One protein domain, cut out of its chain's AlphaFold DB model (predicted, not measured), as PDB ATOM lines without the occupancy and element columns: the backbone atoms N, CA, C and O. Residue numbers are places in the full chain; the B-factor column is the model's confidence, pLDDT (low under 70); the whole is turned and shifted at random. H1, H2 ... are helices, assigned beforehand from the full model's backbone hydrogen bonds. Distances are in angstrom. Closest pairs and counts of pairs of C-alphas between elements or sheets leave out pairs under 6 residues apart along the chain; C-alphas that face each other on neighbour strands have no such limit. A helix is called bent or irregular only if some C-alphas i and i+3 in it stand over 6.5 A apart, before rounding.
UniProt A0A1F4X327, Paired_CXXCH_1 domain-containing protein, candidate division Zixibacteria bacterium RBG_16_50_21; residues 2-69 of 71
ATOM      1  N   LYS A   2      22.823  -2.688  55.968       60.31
ATOM      2  CA  LYS A   2      22.181  -3.818  56.683       60.31
ATOM      3  C   LYS A   2      20.706  -4.048  56.304       60.31
ATOM      4  O   LYS A   2      20.309  -5.175  56.056       60.31
ATOM      5  N   THR A   3      19.923  -2.979  56.182       65.81
ATOM      6  CA  THR A   3      18.493  -3.031  55.824       65.81
ATOM      7  C   THR A   3      18.233  -3.569  54.418       65.81
ATOM      8  O   THR A   3      17.318  -4.359  54.221       65.81
ATOM      9  N   VAL A   4      19.073  -3.195  53.450       69.56
ATOM     10  CA  VAL A   4      18.984  -3.685  52.065       69.56
ATOM     11  C   VAL A   4      19.295  -5.183  52.005       69.56
ATOM     12  O   VAL A   4      18.573  -5.931  51.355       69.56
ATOM     13  N   LEU A   5      20.313  -5.632  52.747       69.94
ATOM     14  CA  LEU A   5      20.683  -7.047  52.824       69.94
ATOM     15  C   LEU A   5      19.585  -7.898  53.490       69.94
ATOM     16  O   LEU A   5      19.290  -8.993  53.020       69.94
ATOM     17  N   SER A   6      18.930  -7.377  54.535       69.19
ATOM     18  CA  SER A   6      17.807  -8.054  55.199       69.19
ATOM     19  C   SER A   6      16.561  -8.160  54.314       69.19
ATOM     20  O   SER A   6      15.947  -9.224  54.266       69.19
ATOM     21  N   LEU A   7      16.194  -7.103  53.582       76.19
ATOM     22  CA  LEU A   7      15.044  -7.139  52.667       76.19
ATOM     23  C   LEU A   7      15.281  -8.087  51.486       76.19
ATOM     24  O   LEU A   7      14.375  -8.826  51.101       76.19
ATOM     25  N   LEU A   8      16.508  -8.117  50.957       75.88
ATOM     26  CA  LEU A   8      16.898  -9.066  49.917       75.88
ATOM     27  C   LEU A   8      16.795 -10.514  50.425       75.88
ATOM     28  O   LEU A   8      16.229 -11.365  49.741       75.88
ATOM     29  N   GLY A   9      17.282 -10.780  51.643       74.00
ATOM     30  CA  GLY A   9      17.210 -12.098  52.277       74.00
ATOM     31  C   GLY A   9      15.775 -12.588  52.490       74.00
ATOM     32  O   GLY A   9      15.468 -13.734  52.169       74.00
ATOM     33  N   ILE A  10      14.874 -11.714  52.955       77.12
ATOM     34  CA  ILE A  10      13.445 -12.037  53.110       77.12
ATOM     35  C   ILE A  10      12.806 -12.317  51.745       77.12
ATOM     36  O   ILE A  10      12.103 -13.314  51.592       77.12
ATOM     37  N   GLY A  11      13.082 -11.486  50.736       73.38
ATOM     38  CA  GLY A  11      12.551 -11.676  49.384       73.38
ATOM     39  C   GLY A  11      12.967 -13.014  48.764       73.38
ATOM     40  O   GLY A  11      12.124 -13.738  48.235       73.38
ATOM     41  N   LEU A  12      14.247 -13.378  48.888       78.25
ATOM     42  CA  LEU A  12      14.784 -14.659  48.418       78.25
ATOM     43  C   LEU A  12      14.134 -15.851  49.131       78.25
ATOM     44  O   LEU A  12      13.763 -16.825  48.476       78.25
ATOM     45  N   LEU A  13      13.940 -15.758  50.449       78.62
ATOM     46  CA  LEU A  13      13.301 -16.816  51.230       78.62
ATOM     47  C   LEU A  13      11.831 -17.002  50.832       78.62
ATOM     48  O   LEU A  13      11.391 -18.127  50.602       78.62
ATOM     49  N   CYS A  14      11.078 -15.907  50.677       76.12
ATOM     50  CA  CYS A  14       9.681 -15.955  50.248       76.12
ATOM     51  C   CYS A  14       9.522 -16.574  48.851       76.12
ATOM     52  O   CYS A  14       8.632 -17.402  48.644       76.12
ATOM     53  N   LEU A  15      10.388 -16.201  47.903       75.31
ATOM     54  CA  LEU A  15      10.381 -16.768  46.553       75.31
ATOM     55  C   LEU A  15      10.764 -18.254  46.556       75.31
ATOM     56  O   LEU A  15      10.123 -19.046  45.867       75.31
ATOM     57  N   GLY A  16      11.751 -18.639  47.371       75.88
ATOM     58  CA  GLY A  16      12.155 -20.033  47.550       75.88
ATOM     59  C   GLY A  16      11.019 -20.898  48.095       75.88
ATOM     60  O   GLY A  16      10.658 -21.896  47.480       75.88
ATOM     61  N   CYS A  17      10.380 -20.480  49.191       76.12
ATOM     62  CA  CYS A  17       9.259 -21.217  49.774       76.12
ATOM     63  C   CYS A  17       8.077 -21.337  48.802       76.12
ATOM     64  O   CYS A  17       7.493 -22.414  48.676       76.12
ATOM     65  N   ALA A  18       7.737 -20.263  48.084       72.19
ATOM     66  CA  ALA A  18       6.667 -20.304  47.092       72.19
ATOM     67  C   ALA A  18       6.958 -21.314  45.969       72.19
ATOM     68  O   ALA A  18       6.038 -21.994  45.526       72.19
ATOM     69  N   ALA A  19       8.216 -21.445  45.540       69.44
ATOM     70  CA  ALA A  19       8.617 -22.413  44.522       69.44
ATOM     71  C   ALA A  19       8.664 -23.860  45.047       69.44
ATOM     72  O   ALA A  19       8.276 -24.781  44.334       69.44
ATOM     73  N   THR A  20       9.114 -24.079  46.288       76.81
ATOM     74  CA  THR A  20       9.222 -25.427  46.875       76.81
ATOM     75  C   THR A  20       7.862 -26.040  47.192       76.81
ATOM     76  O   THR A  20       7.674 -27.238  46.995       76.81
ATOM     77  N   PHE A  21       6.916 -25.235  47.679       76.50
ATOM     78  CA  PHE A  21       5.607 -25.716  48.132       76.50
ATOM     79  C   PHE A  21       4.485 -25.511  47.113       76.50
ATOM     80  O   PHE A  21       3.337 -25.866  47.389       76.50
ATOM     81  N   ALA A  22       4.777 -24.942  45.941       74.50
ATOM     82  CA  ALA A  22       3.806 -24.924  44.862       74.50
ATOM     83  C   ALA A  22       3.541 -26.361  44.375       74.50
ATOM     84  O   ALA A  22       4.489 -27.087  44.066       74.50
ATOM     85  N   PRO A  23       2.267 -26.786  44.272       78.69
ATOM     86  CA  PRO A  23       1.933 -28.047  43.623       78.69
ATOM     87  C   PRO A  23       2.446 -28.046  42.183       78.69
ATOM     88  O   PRO A  23       2.207 -27.076  41.463       78.69
ATOM     89  N   ARG A  24       3.118 -29.121  41.775       82.25
ATOM     90  CA  ARG A  24       3.634 -29.283  40.410       82.25
ATOM     91  C   ARG A  24       2.552 -29.801  39.472       82.25
ATOM     92  O   ARG A  24       1.715 -30.595  39.902       82.25
ATOM     93  N   ILE A  25       2.584 -29.381  38.210       83.31
ATOM     94  CA  ILE A  25       1.716 -29.951  37.176       83.31
ATOM     95  C   ILE A  25       2.537 -31.019  36.468       83.31
ATOM     96  O   ILE A  25       3.428 -30.722  35.680       83.31
ATOM     97  N   THR A  26       2.249 -32.282  36.761       81.44
ATOM     98  CA  THR A  26       2.857 -33.392  36.029       81.44
ATOM     99  C   THR A  26       2.233 -33.484  34.644       81.44
ATOM    100  O   THR A  26       1.017 -33.623  34.536       81.44
ATOM    101  N   ASP A  27       3.044 -33.435  33.588       81.19
ATOM    102  CA  ASP A  27       2.549 -33.638  32.223       81.19
ATOM    103  C   ASP A  27       2.078 -35.093  32.069       81.19
ATOM    104  O   ASP A  27       2.847 -36.044  32.217       81.19
ATOM    105  N   THR A  28       0.775 -35.271  31.890       83.81
ATOM    106  CA  THR A  28       0.079 -36.563  31.863       83.81
ATOM    107  C   THR A  28      -1.030 -36.516  30.812       83.81
ATOM    108  O   THR A  28      -1.287 -35.487  30.197       83.81
ATOM    109  N   ASN A  29      -1.769 -37.614  30.637       84.88
ATOM    110  CA  ASN A  29      -2.934 -37.633  29.741       84.88
ATOM    111  C   ASN A  29      -4.092 -36.721  30.203       84.88
ATOM    112  O   ASN A  29      -5.039 -36.528  29.451       84.88
ATOM    113  N   ILE A  30      -4.050 -36.214  31.443       84.81
ATOM    114  CA  ILE A  30      -5.098 -35.366  32.040       84.81
ATOM    115  C   ILE A  30      -4.600 -33.928  32.192       84.81
ATOM    116  O   ILE A  30      -5.325 -32.979  31.899       84.81
ATOM    117  N   HIS A  31      -3.365 -33.769  32.663       87.69
ATOM    118  CA  HIS A  31      -2.725 -32.473  32.813       87.69
ATOM    119  C   HIS A  31      -1.775 -32.224  31.648       87.69
ATOM    120  O   HIS A  31      -0.769 -32.914  31.534       87.69
ATOM    121  N   HIS A  32      -2.057 -31.210  30.837       79.75
ATOM    122  CA  HIS A  32      -1.153 -30.760  29.785       79.75
ATOM    123  C   HIS A  32      -0.402 -29.499  30.213       79.75
ATOM    124  O   HIS A  32      -0.946 -28.640  30.913       79.75
ATOM    125  N   ALA A  33       0.827 -29.336  29.721       72.06
ATOM    126  CA  ALA A  33       1.665 -28.168  30.010       72.06
ATOM    127  C   ALA A  33       1.005 -26.804  29.685       72.06
ATOM    128  O   ALA A  33       1.384 -25.780  30.255       72.06
ATOM    129  N   SER A  34       0.012 -26.770  28.790       73.75
ATOM    130  CA  SER A  34      -0.680 -25.555  28.333       73.75
ATOM    131  C   SER A  34      -2.202 -25.603  28.532       73.75
ATOM    132  O   SER A  34      -2.959 -25.347  27.596       73.75
ATOM    133  N   MET A  35      -2.667 -25.939  29.737       84.31
ATOM    134  CA  MET A  35      -4.098 -25.889  30.069       84.31
ATOM    135  C   MET A  35      -4.572 -24.486  30.453       84.31
ATOM    136  O   MET A  35      -3.869 -23.719  31.118       84.31
ATOM    137  N   ALA A  36      -5.805 -24.175  30.070       87.00
ATOM    138  CA  ALA A  36      -6.514 -22.991  30.522       87.00
ATOM    139  C   ALA A  36      -7.088 -23.188  31.941       87.00
ATOM    140  O   ALA A  36      -7.281 -24.305  32.425       87.00
ATOM    141  N   ARG A  37      -7.347 -22.074  32.640       88.56
ATOM    142  CA  ARG A  37      -7.838 -22.077  34.031       88.56
ATOM    143  C   ARG A  37      -9.133 -22.871  34.203       88.56
ATOM    144  O   ARG A  37      -9.277 -23.592  35.183       88.56
ATOM    145  N   ASP A  38     -10.081 -22.706  33.295       90.12
ATOM    146  CA  ASP A  38     -11.367 -23.406  33.291       90.12
ATOM    147  C   ASP A  38     -11.196 -24.931  33.194       90.12
ATOM    148  O   ASP A  38     -11.857 -25.680  33.917       90.12
ATOM    149  N   GLN A  39     -10.231 -25.394  32.400       90.25
ATOM    150  CA  GLN A  39      -9.893 -26.813  32.309       90.25
ATOM    151  C   GLN A  39      -9.381 -27.350  33.654       90.25
ATOM    152  O   GLN A  39      -9.863 -28.379  34.123       90.25
ATOM    153  N   CYS A  40      -8.487 -26.625  34.340       90.38
ATOM    154  CA  CYS A  40      -8.046 -27.005  35.689       90.38
ATOM    155  C   CYS A  40      -9.215 -27.024  36.691       90.38
ATOM    156  O   CYS A  40      -9.341 -27.941  37.507       90.38
ATOM    157  N   LEU A  41     -10.095 -26.022  36.633       92.25
ATOM    158  CA  LEU A  41     -11.211 -25.882  37.570       92.25
ATOM    159  C   LEU A  41     -12.326 -26.910  37.360       92.25
ATOM    160  O   LEU A  41     -13.101 -27.129  38.285       92.25
ATOM    161  N   THR A  42     -12.363 -27.608  36.222       93.50
ATOM    162  CA  THR A  42     -13.322 -28.699  35.981       93.50
ATOM    163  C   THR A  42     -13.285 -29.749  37.099       93.50
ATOM    164  O   THR A  42     -14.339 -30.211  37.545       93.50
ATOM    165  N   CYS A  43     -12.086 -30.076  37.597       93.25
ATOM    166  CA  CYS A  43     -11.893 -31.001  38.718       93.25
ATOM    167  C   CYS A  43     -11.516 -30.270  40.010       93.25
ATOM    168  O   CYS A  43     -12.099 -30.535  41.063       93.25
ATOM    169  N   HIS A  44     -10.592 -29.310  39.933       92.81
ATOM    170  CA  HIS A  44     -10.022 -28.683  41.122       92.81
ATOM    171  C   HIS A  44     -10.951 -27.676  41.808       92.81
ATOM    172  O   HIS A  44     -10.686 -27.336  42.955       92.81
ATOM    173  N   LEU A  45     -12.035 -27.195  41.185       93.81
ATOM    174  CA  LEU A  45     -12.939 -26.248  41.858       93.81
ATOM    175  C   LEU A  45     -13.582 -26.854  43.114       93.81
ATOM    176  O   LEU A  45     -13.681 -26.183  44.134       93.81
ATOM    177  N   GLU A  46     -13.967 -28.127  43.039       94.56
ATOM    178  CA  GLU A  46     -14.661 -28.855  44.113       94.56
ATOM    179  C   GLU A  46     -13.857 -30.066  44.615       94.56
ATOM    180  O   GLU A  46     -14.290 -30.756  45.531       94.56
ATOM    181  N   GLY A  47     -12.679 -30.333  44.041       93.00
ATOM    182  CA  GLY A  47     -11.872 -31.509  44.378       93.00
ATOM    183  C   GLY A  47     -12.460 -32.820  43.842       93.00
ATOM    184  O   GLY A  47     -12.449 -33.853  44.513       93.00
ATOM    185  N   LYS A  48     -13.008 -32.796  42.620       94.31
ATOM    186  CA  LYS A  48     -13.591 -33.988  41.984       94.31
ATOM    187  C   LYS A  48     -12.524 -35.058  41.779       94.31
ATOM    188  O   LYS A  48     -11.353 -34.742  41.577       94.31
ATOM    189  N   GLN A  49     -12.935 -36.325  41.796       88.94
ATOM    190  CA  GLN A  49     -12.049 -37.478  41.568       88.94
ATOM    191  C   GLN A  49     -10.854 -37.547  42.547       88.94
ATOM    192  O   GLN A  49      -9.794 -38.057  42.202       88.94
ATOM    193  N   GLY A  50     -11.004 -37.007  43.764       88.25
ATOM    194  CA  GLY A  50      -9.937 -36.988  44.772       88.25
ATOM    195  C   GLY A  50      -8.831 -35.960  44.504       88.25
ATOM    196  O   GLY A  50      -7.784 -36.007  45.147       88.25
ATOM    197  N   THR A  51      -9.043 -35.033  43.563       90.19
ATOM    198  CA  THR A  51      -8.115 -33.920  43.318       90.19
ATOM    199  C   THR A  51      -8.139 -32.908  44.473       90.19
ATOM    200  O   THR A  51      -9.166 -32.734  45.128       90.19
ATOM    201  N   PRO A  52      -7.028 -32.198  44.748       89.50
ATOM    202  CA  PRO A  52      -7.025 -31.139  45.750       89.50
ATOM    203  C   PRO A  52      -7.894 -29.961  45.301       89.50
ATOM    204  O   PRO A  52      -7.799 -29.503  44.161       89.50
ATOM    205  N   THR A  53      -8.691 -29.417  46.218       92.75
ATOM    206  CA  THR A  53      -9.505 -28.230  45.947       92.75
ATOM    207  C   THR A  53      -8.627 -26.991  45.761       92.75
ATOM    208  O   THR A  53      -7.733 -26.708  46.565       92.75
ATOM    209  N   ALA A  54      -8.900 -26.217  44.714       89.50
ATOM    210  CA  ALA A  54      -8.264 -24.938  44.458       89.50
ATOM    211  C   ALA A  54      -8.570 -23.975  45.622       89.50
ATOM    212  O   ALA A  54      -9.738 -23.695  45.900       89.50
ATOM    213  N   PRO A  55      -7.551 -23.417  46.303       86.69
ATOM    214  CA  PRO A  55      -7.785 -22.448  47.365       86.69
ATOM    215  C   PRO A  55      -8.534 -21.227  46.824       86.69
ATOM    216  O   PRO A  55      -8.184 -20.733  45.755       86.69
ATOM    217  N   GLY A  56      -9.472 -20.654  47.585       87.56
ATOM    218  CA  GLY A  56     -10.269 -19.502  47.127       87.56
ATOM    219  C   GLY A  56      -9.433 -18.314  46.620       87.56
ATOM    220  O   GLY A  56      -9.815 -17.638  45.669       87.56
ATOM    221  N   ARG A  57      -8.221 -18.112  47.161       82.75
ATOM    222  CA  ARG A  57      -7.262 -17.102  46.662       82.75
ATOM    223  C   ARG A  57      -6.846 -17.298  45.194       82.75
ATOM    224  O   ARG A  57      -6.468 -16.325  44.557       82.75
ATOM    225  N   MET A  58      -6.896 -18.527  44.678       81.44
ATOM    226  CA  MET A  58      -6.560 -18.882  43.293       81.44
ATOM    227  C   MET A  58      -7.745 -18.733  42.335       81.44
ATOM    228  O   MET A  58      -7.565 -18.819  41.126       81.44
ATOM    229  N   LEU A  59      -8.945 -18.468  42.854       86.31
ATOM    230  CA  LEU A  59     -10.139 -18.207  42.049       86.31
ATOM    231  C   LEU A  59     -10.310 -16.719  41.708       86.31
ATOM    232  O   LEU A  59     -11.262 -16.351  41.022       86.31
ATOM    233  N   LYS A  60      -9.392 -15.867  42.175       85.44
ATOM    234  CA  LYS A  60      -9.381 -14.440  41.859       85.44
ATOM    235  C   LYS A  60      -9.047 -14.195  40.388       85.44
ATOM    236  O   LYS A  60      -8.340 -14.970  39.745       85.44
ATOM    237  N   GLU A  61      -9.536 -13.072  39.878       74.50
ATOM    238  CA  GLU A  61      -9.464 -12.723  38.460       74.50
ATOM    239  C   GLU A  61      -8.030 -12.531  37.938       74.50
ATOM    240  O   GLU A  61      -7.756 -12.780  36.769       74.50
ATOM    241  N   ASP A  62      -7.083 -12.165  38.804       78.06
ATOM    242  CA  ASP A  62      -5.659 -12.005  38.482       78.06
ATOM    243  C   ASP A  62      -4.909 -13.346  38.320       78.06
ATOM    244  O   ASP A  62      -3.743 -13.375  37.908       78.06
ATOM    245  N   ARG A  63      -5.565 -14.477  38.615       74.38
ATOM    246  CA  ARG A  63      -4.982 -15.831  38.637       74.38
ATOM    247  C   ARG A  63      -5.503 -16.710  37.498       74.38
ATOM    248  O   ARG A  63      -5.834 -17.874  37.687       74.38
ATOM    249  N   ARG A  64      -5.513 -16.158  36.279       79.19
ATOM    250  CA  ARG A  64      -5.966 -16.845  35.048       79.19
ATOM    251  C   ARG A  64      -5.028 -17.933  34.518       79.19
ATOM    252  O   ARG A  64      -5.410 -18.661  33.612       79.19
ATOM    253  N   VAL A  65      -3.805 -18.023  35.039       83.81
ATOM    254  CA  VAL A  65      -2.763 -18.921  34.518       83.81
ATOM    255  C   VAL A  65      -2.194 -19.745  35.666       83.81
ATOM    256  O   VAL A  65      -1.317 -19.279  36.396       83.81
ATOM    257  N   CYS A  66      -2.700 -20.967  35.839       84.75
ATOM    258  CA  CYS A  66      -2.280 -21.877  36.909       84.75
ATOM    259  C   CYS A  66      -0.793 -22.250  36.780       84.75
ATOM    260  O   CYS A  66      -0.061 -22.232  37.770       84.75
ATOM    261  N   THR A  67      -0.312 -22.440  35.547       82.75
ATOM    262  CA  THR A  67       1.089 -22.768  35.217       82.75
ATOM    263  C   THR A  67       2.096 -21.679  35.605       82.75
ATOM    264  O   THR A  67       3.305 -21.913  35.641       82.75
ATOM    265  N   ARG A  68       1.628 -20.468  35.951       80.81
ATOM    266  CA  ARG A  68       2.497 -19.405  36.476       80.81
ATOM    267  C   ARG A  68       3.137 -19.807  37.803       80.81
ATOM    268  O   ARG A  68       4.280 -19.432  38.051       80.81
ATOM    269  N   CYS A  69       2.397 -20.524  38.644       79.62
ATOM    270  CA  CYS A  69       2.853 -20.949  39.967       79.62
ATOM    271  C   CYS A  69       3.000 -22.468  40.062       79.62
ATOM    272  O   CYS A  69       3.891 -22.934  40.758       79.62
TER     273      CYS A  69
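AT A GLANCE: This is residues 2 to 69 of the 71 residues of the protein "Paired_CXXCH_1 domain-containing protein" of candidate division Zixibacteria bacterium RBG_16_50_21 (UniProt A0A1F4X327). A long single helix, H1, makes an arm that sticks out with residues 2 to 17 from a small head built mostly of loops. The head holds two short helices, H2 and H3, joined by one long winding link, and another long link leads into it from H1; its last stretch, residues 60 to 69, folds back toward the end of H1. The printed part has 68 residues with three named helices, in the order H1, H2, H3, and no named strand; the class is all helix, though under half of the residues, 32 of 68, are in named elements. The whole is loose, with a radius of gyration of the C-alphas of 15.4 A, and the C-alphas span 50 by 24 by 21 A, the arm making the length.

IN THESE COORDINATES: H1 covers residues 2 to 21 and measures 28.8 A from first to last C-alpha; it begins at C-alpha 2, at (22.181, -3.818, 56.683), and ends at C-alpha 21, at (5.607, -25.716, 48.132). Residues 22 to 36 then hold no named element. H2 covers residues 37 to 44, 9.9 A from first to last C-alpha. It is neither bent nor irregular, but only just: C-alphas 40 and 43 are 6.3 A apart. H3 covers residues 56 to 59, 5.2 A long, and ends at C-alpha 59, at (-10.139, -18.207, 42.049).

HOW THE PARTS SIT: The three helices touch no other helix. H1 and H2 are apart, with no C-alpha of the one within 8 A of the other. By the same measure H1 and H3 are apart, and so are H2 and H3. Residues 2 to 17 of H1 stand free, with no C-alpha 8 or more residues away along the chain within 10 A. From C-alpha 37 to C-alpha 44 of H2, z rises from 34.031 to 41.122, while from C-alpha 56 to C-alpha 59 of H3 it falls from 47.127 to 42.049. In H1 every O i to N i+4 pair is within hydrogen-bond range, in H2 3 of 4 are, and H3 is too short for such a pair; its one O i to N i+3 pair is within range.

THE WHOLE: The two C-alphas farthest apart are those of Lys 2 and Gln 49, at 50.3 A. Without the residues that stand free, the body has 52 residues, spans 27 by 23 by 19 A and has a radius of gyration of 10.7 A. The link from H1 to H2 is long, with 15 residues, and so is the link from H2 to H3, with 11. The printed part has no cut. Its mean pLDDT is 81.8; residues 2 to 6 and residue 19 are under 70.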